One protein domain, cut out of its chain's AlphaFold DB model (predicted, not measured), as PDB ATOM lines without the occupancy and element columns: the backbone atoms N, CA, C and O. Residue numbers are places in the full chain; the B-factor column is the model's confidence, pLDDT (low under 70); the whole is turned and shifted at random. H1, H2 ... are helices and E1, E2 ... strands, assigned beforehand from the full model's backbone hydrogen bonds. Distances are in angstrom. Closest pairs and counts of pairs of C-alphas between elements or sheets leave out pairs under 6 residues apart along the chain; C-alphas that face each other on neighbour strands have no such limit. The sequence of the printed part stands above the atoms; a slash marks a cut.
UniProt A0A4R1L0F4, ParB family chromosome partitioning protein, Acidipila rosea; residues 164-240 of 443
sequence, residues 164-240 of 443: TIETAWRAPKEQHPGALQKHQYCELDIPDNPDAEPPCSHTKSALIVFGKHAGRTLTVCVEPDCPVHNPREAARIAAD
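What this domain is: This is residues 164 to 240 of the 443 residues of the protein "ParB family chromosome partitioning protein" of Acidipila rosea (UniProt A0A4R1L0F4). With little regular structure, the domain is a small four-stranded sheet curled like part of a barrel, with long loops from E1 to E2 and from E2 to E3 and helix H1 off the sheet at one end. The 77 printed residues run E1, E2, E3, E4, H1; the mixed sheet's order is E1, E3, E4, E2. The class is mixed, with 28 residues, under half, in named elements. The flat whole is only just loose, close to compact, with radius of gyration of the C-alphas 13.8 A and spans of 40 by 33 by 17 A.

Where its parts are: E1, residues 164 to 166, begins at C-alpha (138.897, 172.017, 214.286). E2 is residues 186 to 188. E3, residues 203 to 210, is 20.3 A long; E4, residues 217 to 221, 13.2 A. H1, residues 231 to 239, 11.9 A, ends at C-alpha (124.564, 198.826, 229.360).

How they stand to each other: Within hydrogen-bond range are N 165 and O 207, 3.0 A, between parallel E1 and E3; N 206 and O 218, 2.8 A, in the hairpin E3 and E4; and N 186 and O 221, 2.9 A, between antiparallel E2 and E4. H1 is not on the sheet; its every O i to N i+4 pair is within range.

The domain as a whole: The printed part has no cut. Links E1 to E2 and E2 to E3 are long. Residues 190 to 198 have pLDDT under 70.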
ATOM      1  N   THR A 164     139.940 172.903 214.816       90.69
ATOM      2  CA  THR A 164     138.897 172.017 214.286       90.69
ATOM      3  C   THR A 164     137.512 172.523 214.665       90.69
ATOM      4  O   THR A 164     137.279 172.833 215.836       90.69
ATOM      5  N   ILE A 165     136.586 172.582 213.707       90.75
ATOM      6  CA  ILE A 165     135.195 173.001 213.937       90.75
ATOM      7  C   ILE A 165     134.195 171.970 213.407       90.75
ATOM      8  O   ILE A 165     134.433 171.300 212.398       90.75
ATOM      9  N   GLU A 166     133.047 171.880 214.070       88.12
ATOM     10  CA  GLU A 166     131.883 171.125 213.608       88.12
ATOM     11  C   GLU A 166     130.728 172.088 213.305       88.12
ATOM     12  O   GLU A 166     130.358 172.941 214.120       88.12
ATOM     13  N   THR A 167     130.148 171.964 212.111       85.25
ATOM     14  CA  THR A 167     129.033 172.814 211.654       85.25
ATOM     15  C   THR A 167     127.664 172.163 211.880       85.25
ATOM     16  O   THR A 167     126.632 172.824 211.756       85.25
ATOM     17  N   ALA A 168     127.640 170.879 212.251       82.19
ATOM     18  CA  ALA A 168     126.440 170.126 212.603       82.19
ATOM     19  C   ALA A 168     126.567 169.533 214.010       82.19
ATOM     20  O   ALA A 168     127.651 169.132 214.422       82.19
ATOM     21  N   TRP A 169     125.447 169.458 214.734       81.88
ATOM     22  CA  TRP A 169     125.434 168.882 216.076       81.88
ATOM     23  C   TRP A 169     125.644 167.369 216.032       81.88
ATOM     24  O   TRP A 169     125.068 166.669 215.195       81.88
ATOM     25  N   ARG A 170     126.417 166.869 216.995       78.62
ATOM     26  CA  ARG A 170     126.664 165.446 217.220       78.62
ATOM     27  C   ARG A 170     126.703 165.155 218.721       78.62
ATOM     28  O   ARG A 170     127.042 166.028 219.520       78.62
ATOM     29  N   ALA A 171     126.365 163.928 219.117       82.94
ATOM     30  CA  ALA A 171     126.449 163.512 220.513       82.94
ATOM     31  C   ALA A 171     127.898 163.630 221.044       82.94
ATOM     32  O   ALA A 171     128.823 163.246 220.327       82.94
ATOM     33  N   PRO A 172     128.124 164.057 222.306       80.31
ATOM     34  CA  PRO A 172     129.470 164.328 222.836       80.31
ATOM     35  C   PRO A 172     130.491 163.188 222.710       80.31
ATOM     36  O   PRO A 172     131.687 163.437 222.663       80.31
ATOM     37  N   LYS A 173     130.039 161.928 222.661       81.56
ATOM     38  CA  LYS A 173     130.912 160.746 222.527       81.56
ATOM     39  C   LYS A 173     131.436 160.518 221.110       81.56
ATOM     40  O   LYS A 173     132.384 159.763 220.940       81.56
ATOM     41  N   GLU A 174     130.782 161.102 220.116       81.25
ATOM     42  CA  GLU A 174     131.125 160.933 218.705       81.25
ATOM     43  C   GLU A 174     131.769 162.199 218.115       81.25
ATOM     44  O   GLU A 174     132.234 162.164 216.978       81.25
ATOM     45  N   GLN A 175     131.756 163.314 218.854       80.88
ATOM     46  CA  GLN A 175     132.401 164.563 218.450       80.88
ATOM     47  C   GLN A 175     133.905 164.359 218.287       80.88
ATOM     48  O   GLN A 175     134.536 163.609 219.040       80.88
ATOM     49  N   HIS A 176     134.485 165.060 217.319       79.44
ATOM     50  CA  HIS A 176     135.923 165.053 217.147       79.44
ATOM     51  C   HIS A 176     136.595 165.684 218.384       79.44
ATOM     52  O   HIS A 176     136.190 166.771 218.814       79.44
ATOM     53  N   PRO A 177     137.619 165.043 218.982       79.44
ATOM     54  CA  PRO A 177     138.280 165.570 220.171       79.44
ATOM     55  C   PRO A 177     138.778 167.003 219.950       79.44
ATOM     56  O   PRO A 177     139.535 167.262 219.017       79.44
ATOM     57  N   GLY A 178     138.339 167.928 220.808       81.75
ATOM     58  CA  GLY A 178     138.741 169.337 220.754       81.75
ATOM     59  C   GLY A 178     138.075 170.176 219.658       81.75
ATOM     60  O   GLY A 178     138.449 171.337 219.501       81.75
ATOM     61  N   ALA A 179     137.100 169.639 218.917       87.06
ATOM     62  CA  ALA A 179     136.407 170.411 217.893       87.06
ATOM     63  C   ALA A 179     135.376 171.377 218.484       87.06
ATOM     64  O   ALA A 179     134.537 170.998 219.307       87.06
ATOM     65  N   LEU A 180     135.434 172.635 218.044       87.75
ATOM     66  CA  LEU A 180     134.500 173.666 218.474       87.75
ATOM     67  C   LEU A 180     133.145 173.471 217.795       87.75
ATOM     68  O   LEU A 180     133.045 173.254 216.587       87.75
ATOM     69  N   GLN A 181     132.090 173.596 218.586       87.25
ATOM     70  CA  GLN A 181     130.708 173.540 218.134       87.25
ATOM     71  C   GLN A 181     130.241 174.919 217.661       87.25
ATOM     72  O   GLN A 181     130.787 175.941 218.067       87.25
ATOM     73  N   LYS A 182     129.159 174.965 216.876       83.44
ATOM     74  CA  LYS A 182     128.611 176.200 216.276       83.44
ATOM     75  C   LYS A 182     128.391 177.382 217.240       83.44
ATOM     76  O   LYS A 182     128.394 178.523 216.808       83.44
ATOM     77  N   HIS A 183     128.172 177.133 218.530       81.94
ATOM     78  CA  HIS A 183     127.975 178.186 219.537       81.94
ATOM     79  C   HIS A 183     129.286 178.750 220.117       81.94
ATOM     80  O   HIS A 183     129.247 179.710 220.875       81.94
ATOM     81  N   GLN A 184     130.431 178.140 219.801       83.62
ATOM     82  CA  GLN A 184     131.754 178.472 220.345       83.62
ATOM     83  C   GLN A 184     132.628 179.235 219.340       83.62
ATOM     84  O   GLN A 184     133.766 179.574 219.652       83.62
ATOM     85  N   TYR A 185     132.128 179.476 218.127       86.12
ATOM     86  CA  TYR A 185     132.822 180.247 217.104       86.12
ATOM     87  C   TYR A 185     131.841 181.088 216.286       86.12
ATOM     88  O   TYR A 185     130.656 180.774 216.182       86.12
ATOM     89  N   CYS A 186     132.354 182.149 215.675       83.62
ATOM     90  CA  CYS A 186     131.644 182.968 214.702       83.62
ATOM     91  C   CYS A 186     132.356 182.860 213.348       83.62
ATOM     92  O   CYS A 186     133.550 183.152 213.255       83.62
ATOM     93  N   GLU A 187     131.643 182.402 212.318       84.38
ATOM     94  CA  GLU A 187     132.164 182.313 210.948       84.38
ATOM     95  C   GLU A 187     132.344 183.714 210.360       84.38
ATOM     96  O   GLU A 187     131.435 184.543 210.430       84.38
ATOM     97  N   LEU A 188     133.516 183.975 209.780       81.56
ATOM     98  CA  LEU A 188     133.834 185.244 209.138       81.56
ATOM     99  C   LEU A 188     133.883 185.037 207.626       81.56
ATOM    100  O   LEU A 188     134.677 184.239 207.128       81.56
ATOM    101  N   ASP A 189     133.058 185.783 206.895       71.00
ATOM    102  CA  ASP A 189     133.068 185.797 205.429       71.00
ATOM    103  C   ASP A 189     134.169 186.744 204.927       71.00
ATOM    104  O   ASP A 189     133.919 187.857 204.461       71.00
ATOM    105  N   ILE A 190     135.420 186.337 205.146       68.69
ATOM    106  CA  ILE A 190     136.605 187.041 204.652       68.69
ATOM    107  C   ILE A 190     137.115 186.258 203.443       68.69
ATOM    108  O   ILE A 190     137.257 185.036 203.542       68.69
ATOM    109  N   PRO A 191     137.418 186.926 202.313       60.59
ATOM    110  CA  PRO A 191     138.119 186.288 201.208       60.59
ATOM    111  C   PRO A 191     139.388 185.609 201.726       60.59
ATOM    112  O   PRO A 191     140.054 186.168 202.597       60.59
ATOM    113  N   ASP A 192     139.727 184.444 201.177       57.81
ATOM    114  CA  ASP A 192     140.944 183.688 201.496       57.81
ATOM    115  C   ASP A 192     142.186 184.444 200.975       57.81
ATOM    116  O   ASP A 192     142.804 184.093 199.971       57.81
ATOM    117  N   ASN A 193     142.458 185.598 201.586       61.72
ATOM    118  CA  ASN A 193     143.575 186.474 201.299       61.72
ATOM    119  C   ASN A 193     144.499 186.478 202.524       61.72
ATOM    120  O   ASN A 193     144.130 187.056 203.550       61.72
ATOM    121  N   PRO A 194     145.700 185.884 202.429       56.66
ATOM    122  CA  PRO A 194     146.648 185.822 203.540       56.66
ATOM    123  C   PRO A 194     147.156 187.203 203.992       56.66
ATOM    124  O   PRO A 194     147.682 187.314 205.096       56.66
ATOM    125  N   ASP A 195     146.966 188.247 203.173       57.66
ATOM    126  CA  ASP A 195     147.369 189.628 203.466       57.66
ATOM    127  C   ASP A 195     146.232 190.498 204.045       57.66
ATOM    128  O   ASP A 195     146.424 191.694 204.276       57.66
ATOM    129  N   ALA A 196     145.026 189.952 204.245       63.00
ATOM    130  CA  ALA A 196     143.929 190.705 204.847       63.00
ATOM    131  C   ALA A 196     144.173 190.907 206.352       63.00
ATOM    132  O   ALA A 196     144.408 189.950 207.089       63.00
ATOM    133  N   GLU A 197     144.086 192.156 206.823       66.44
ATOM    134  CA  GLU A 197     144.168 192.445 208.256       66.44
ATOM    135  C   GLU A 197     143.025 191.731 209.002       66.44
ATOM    136  O   GLU A 197     141.859 191.855 208.606       66.44
ATOM    137  N   PRO A 198     143.327 190.968 210.070       69.88
ATOM    138  CA  PRO A 198     142.306 190.236 210.799       69.88
ATOM    139  C   PRO A 198     141.345 191.226 211.480       69.88
ATOM    140  O   PRO A 198     141.798 192.156 212.151       69.88
ATOM    141  N   PRO A 199     140.018 191.031 211.370       73.56
ATOM    142  CA  PRO A 199     139.036 191.958 211.933       73.56
ATOM    143  C   PRO A 199     139.019 191.943 213.465       73.56
ATOM    144  O   PRO A 199     138.519 192.881 214.086       73.56
ATOM    145  N   CYS A 200     139.553 190.892 214.098       78.75
ATOM    146  CA  CYS A 200     139.758 190.850 215.539       78.75
ATOM    147  C   CYS A 200     141.003 190.035 215.926       78.75
ATOM    148  O   CYS A 200     141.525 189.230 215.159       78.75
ATOM    149  N   SER A 201     141.463 190.202 217.167       80.88
ATOM    150  CA  SER A 201     142.611 189.466 217.724       80.88
ATOM    151  C   SER A 201     142.375 187.959 217.884       80.88
ATOM    152  O   SER A 201     143.327 187.205 218.060       80.88
ATOM    153  N   HIS A 202     141.116 187.516 217.846       82.06
ATOM    154  CA  HIS A 202     140.706 186.120 218.034       82.06
ATOM    155  C   HIS A 202     140.383 185.411 216.711       82.06
ATOM    156  O   HIS A 202     139.779 184.337 216.715       82.06
ATOM    157  N   THR A 203     140.757 186.011 215.582       84.81
ATOM    158  CA  THR A 203     140.623 185.417 214.254       84.81
ATOM    159  C   THR A 203     141.625 184.270 214.088       84.81
ATOM    160  O   THR A 203     142.829 184.460 214.246       84.81
ATOM    161  N   LYS A 204     141.131 183.072 213.766       86.81
ATOM    162  CA  LYS A 204     141.940 181.878 213.486       86.81
ATOM    163  C   LYS A 204     141.414 181.151 212.250       86.81
ATOM    164  O   LYS A 204     140.222 181.190 211.956       86.81
ATOM    165  N   SER A 205     142.312 180.467 211.546       88.25
ATOM    166  CA  SER A 205     141.936 179.529 210.486       88.25
ATOM    167  C   SER A 205     141.435 178.228 211.109       88.25
ATOM    168  O   SER A 205     142.086 177.665 211.994       88.25
ATOM    169  N   ALA A 206     140.280 177.761 210.654       89.12
ATOM    170  CA  ALA A 206     139.632 176.564 211.149       89.12
ATOM    171  C   ALA A 206     139.319 175.572 210.028       89.12
ATOM    172  O   ALA A 206     138.894 175.965 208.946       89.12
ATOM    173  N   LEU A 207     139.502 174.279 210.298       91.06
ATOM    174  CA  LEU A 207     139.142 173.185 209.399       91.06
ATOM    175  C   LEU A 207     137.815 172.567 209.839       91.06
ATOM    176  O   LEU A 207     137.668 172.152 210.993       91.06
ATOM    177  N   ILE A 208     136.859 172.458 208.915       90.12
ATOM    178  CA  ILE A 208     135.598 171.766 209.194       90.12
ATOM    179  C   ILE A 208     135.838 170.259 209.149       90.12
ATOM    180  O   ILE A 208     136.028 169.688 208.075       90.12
ATOM    181  N   VAL A 209     135.776 169.600 210.304       88.75
ATOM    182  CA  VAL A 209     135.949 168.140 210.402       88.75
ATOM    183  C   VAL A 209     134.635 167.385 210.214       88.75
ATOM    184  O   VAL A 209     134.629 166.243 209.760       88.75
ATOM    185  N   PHE A 210     133.502 168.023 210.524       84.56
ATOM    186  CA  PHE A 210     132.188 167.405 210.401       84.56
ATOM    187  C   PHE A 210     131.079 168.428 210.130       84.56
ATOM    188  O   PHE A 210     131.079 169.536 210.669       84.56
ATOM    189  N   GLY A 211     130.099 168.015 209.324       81.88
ATOM    190  CA  GLY A 211     128.917 168.797 208.976       81.88
ATOM    191  C   GLY A 211     128.951 169.338 207.549       81.88
ATOM    192  O   GLY A 211     129.596 168.782 206.656       81.88
ATOM    193  N   LYS A 212     128.204 170.418 207.307       80.00
ATOM    194  CA  LYS A 212     128.146 171.068 205.996       80.00
ATOM    195  C   LYS A 212     129.532 171.614 205.633       80.00
ATOM    196  O   LYS A 212     130.169 172.249 206.468       80.00
ATOM    197  N   HIS A 213     129.954 171.391 204.387       83.38
ATOM    198  CA  HIS A 213     131.257 171.814 203.855       83.38
ATOM    199  C   HIS A 213     132.483 171.203 204.567       83.38
ATOM    200  O   HIS A 213     133.555 171.806 204.561       83.38
ATOM    201  N   ALA A 214     132.346 169.999 205.145       85.94
ATOM    202  CA  ALA A 214     133.469 169.260 205.726       85.94
ATOM    203  C   ALA A 214     134.656 169.156 204.752       85.94
ATOM    204  O   ALA A 214     134.468 168.925 203.558       85.94
ATOM    205  N   GLY A 215     135.867 169.353 205.275       84.62
ATOM    206  CA  GLY A 215     137.120 169.422 204.524       84.62
ATOM    207  C   GLY A 215     137.523 170.822 204.059       84.62
ATOM    208  O   GLY A 215     138.656 170.991 203.631       84.62
ATOM    209  N   ARG A 216     136.656 171.840 204.149       88.12
ATOM    210  CA  ARG A 216     137.049 173.223 203.827       88.12
ATOM    211  C   ARG A 216     137.689 173.926 205.022       88.12
ATOM    212  O   ARG A 216     137.306 173.695 206.172       88.12
ATOM    213  N   THR A 217     138.622 174.824 204.725       88.50
ATOM    214  CA  THR A 217     139.171 175.781 205.687       88.50
ATOM    215  C   THR A 217     138.350 177.067 205.648       88.50
ATOM    216  O   THR A 217     138.027 177.566 204.573       88.50
ATOM    217  N   LEU A 218     137.990 177.587 206.817       87.56
ATOM    218  CA  LEU A 218     137.283 178.852 206.995       87.56
ATOM    219  C   LEU A 218     138.027 179.726 207.996       87.56
ATOM    220  O   LEU A 218     138.765 179.233 208.848       87.56
ATOM    221  N   THR A 219     137.770 181.027 207.941       87.56
ATOM    222  CA  THR A 219     138.244 181.956 208.962       87.56
ATOM    223  C   THR A 219     137.158 182.136 210.018       87.56
ATOM    224  O   THR A 219     136.024 182.484 209.693       87.56
ATOM    225  N   VAL A 220     137.485 181.899 211.289       87.38
ATOM    226  CA  VAL A 220     136.528 182.015 212.399       87.38
ATOM    227  C   VAL A 220     137.074 182.892 213.520       87.38
ATOM    228  O   VAL A 220     138.279 182.947 213.767       87.38
ATOM    229  N   CYS A 221     136.178 183.564 214.233       87.75
ATOM    230  CA  CYS A 221     136.465 184.155 215.532       87.75
ATOM    231  C   CYS A 221     136.108 183.141 216.624       87.75
ATOM    232  O   CYS A 221     134.971 182.682 216.680       87.75
ATOM    233  N   VAL A 222     137.067 182.788 217.484       86.25
ATOM    234  CA  VAL A 222     136.868 181.785 218.553       86.25
ATOM    235  C   VAL A 222     136.327 182.367 219.864       86.25
ATOM    236  O   VAL A 222     136.194 181.638 220.839       86.25
ATOM    237  N   GLU A 223     136.044 183.671 219.903       82.50
ATOM    238  CA  GLU A 223     135.547 184.365 221.094       82.50
ATOM    239  C   GLU A 223     134.044 184.670 220.938       82.50
ATOM    240  O   GLU A 223     133.690 185.505 220.094       82.50
ATOM    241  N   PRO A 224     133.153 184.026 221.719       72.56
ATOM    242  CA  PRO A 224     131.701 184.233 221.634       72.56
ATOM    243  C   PRO A 224     131.270 185.673 221.949       72.56
ATOM    244  O   PRO A 224     130.333 186.197 221.338       72.56
ATOM    245  N   ASP A 225     132.004 186.327 222.851       71.62
ATOM    246  CA  ASP A 225     131.724 187.684 223.328       71.62
ATOM    247  C   ASP A 225     132.572 188.741 222.603       71.62
ATOM    248  O   ASP A 225     132.822 189.836 223.111       71.62
ATOM    249  N   CYS A 226     133.038 188.433 221.386       76.31
ATOM    250  CA  CYS A 226     133.842 189.365 220.608       76.31
ATOM    251  C   CYS A 226     133.050 190.658 220.321       76.31
ATOM    252  O   CYS A 226     132.044 190.607 219.605       76.31
ATOM    253  N   PRO A 227     133.521 191.840 220.763       72.06
ATOM    254  CA  PRO A 227     132.780 193.091 220.598       72.06
ATOM    255  C   PRO A 227     132.615 193.522 219.133       72.06
ATOM    256  O   PRO A 227     131.736 194.321 218.824       72.06
ATOM    257  N   VAL A 228     133.438 192.974 218.229       78.75
ATOM    258  CA  VAL A 228     133.378 193.229 216.780       78.75
ATOM    259  C   VAL A 228     132.264 192.416 216.112       78.75
ATOM    260  O   VAL A 228     131.534 192.946 215.278       78.75
ATOM    261  N   HIS A 229     132.109 191.142 216.484       74.81
ATOM    262  CA  HIS A 229     131.193 190.207 215.813       74.81
ATOM    263  C   HIS A 229     129.889 189.967 216.585       74.81
ATOM    264  O   HIS A 229     128.932 189.440 216.021       74.81
ATOM    265  N   ASN A 230     129.812 190.413 217.842       76.56
ATOM    266  CA  ASN A 230     128.606 190.367 218.661       76.56
ATOM    267  C   ASN A 230     128.288 191.743 219.292       76.56
ATOM    268  O   ASN A 230     128.288 191.900 220.515       76.56
ATOM    269  N   PRO A 231     127.998 192.776 218.474       74.00
ATOM    270  CA  PRO A 231     127.824 194.148 218.959       74.00
ATOM    271  C   PRO A 231     126.598 194.311 219.862       74.00
ATOM    272  O   PRO A 231     126.569 195.196 220.712       74.00
ATOM    273  N   ARG A 232     125.574 193.462 219.698       74.75
ATOM    274  CA  ARG A 232     124.365 193.492 220.531       74.75
ATOM    275  C   ARG A 232     124.641 192.966 221.936       74.75
ATOM    276  O   ARG A 232     124.149 193.550 222.896       74.75
ATOM    277  N   GLU A 233     125.422 191.898 222.044       70.75
ATOM    278  CA  GLU A 233     125.851 191.360 223.331       70.75
ATOM    279  C   GLU A 233     126.843 192.299 224.011       70.75
ATOM    280  O   GLU A 233     126.657 192.657 225.168       70.75
ATOM    281  N   ALA A 234     127.807 192.831 223.259       72.81
ATOM    282  CA  ALA A 234     128.721 193.848 223.764       72.81
ATOM    283  C   ALA A 234     127.982 195.103 224.257       72.81
ATOM    284  O   ALA A 234     128.314 195.635 225.312       72.81
ATOM    285  N   ALA A 235     126.939 195.553 223.549       76.88
ATOM    286  CA  ALA A 235     126.089 196.653 223.998       76.88
ATOM    287  C   ALA A 235     125.253 196.292 225.238       76.88
ATOM    288  O   ALA A 235     125.037 197.154 226.085       76.88
ATOM    289  N   ARG A 236     124.799 195.036 225.367       76.50
ATOM    290  CA  ARG A 236     124.093 194.537 226.559       76.50
ATOM    291  C   ARG A 236     125.007 194.563 227.782       76.50
ATOM    292  O   ARG A 236     124.630 195.146 228.791       76.50
ATOM    293  N   ILE A 237     126.208 194.002 227.655       74.75
ATOM    294  CA  ILE A 237     127.235 194.008 228.702       74.75
ATOM    295  C   ILE A 237     127.649 195.448 229.032       74.75
ATOM    296  O   ILE A 237     127.811 195.790 230.193       74.75
ATOM    297  N   ALA A 238     127.771 196.329 228.035       75.88
ATOM    298  CA  ALA A 238     128.105 197.734 228.270       75.88
ATOM    299  C   ALA A 238     126.979 198.529 228.960       75.88
ATOM    300  O   ALA A 238     127.266 199.490 229.670       75.88
ATOM    301  N   ALA A 239     125.711 198.164 228.741       80.44
ATOM    302  CA  ALA A 239     124.564 198.826 229.360       80.44
ATOM    303  C   ALA A 239     124.397 198.464 230.844       80.44
ATOM    304  O   ALA A 239     123.906 199.291 231.611       80.44
ATOM    305  N   ASP A 240     124.800 197.256 231.239       79.75
ATOM    306  CA  ASP A 240     124.744 196.765 232.618       79.75
ATOM    307  C   ASP A 240     125.994 195.913 232.913       79.75
ATOM    308  O   ASP A 240     125.938 194.682 232.859       79.75
TER     309      ASP A 240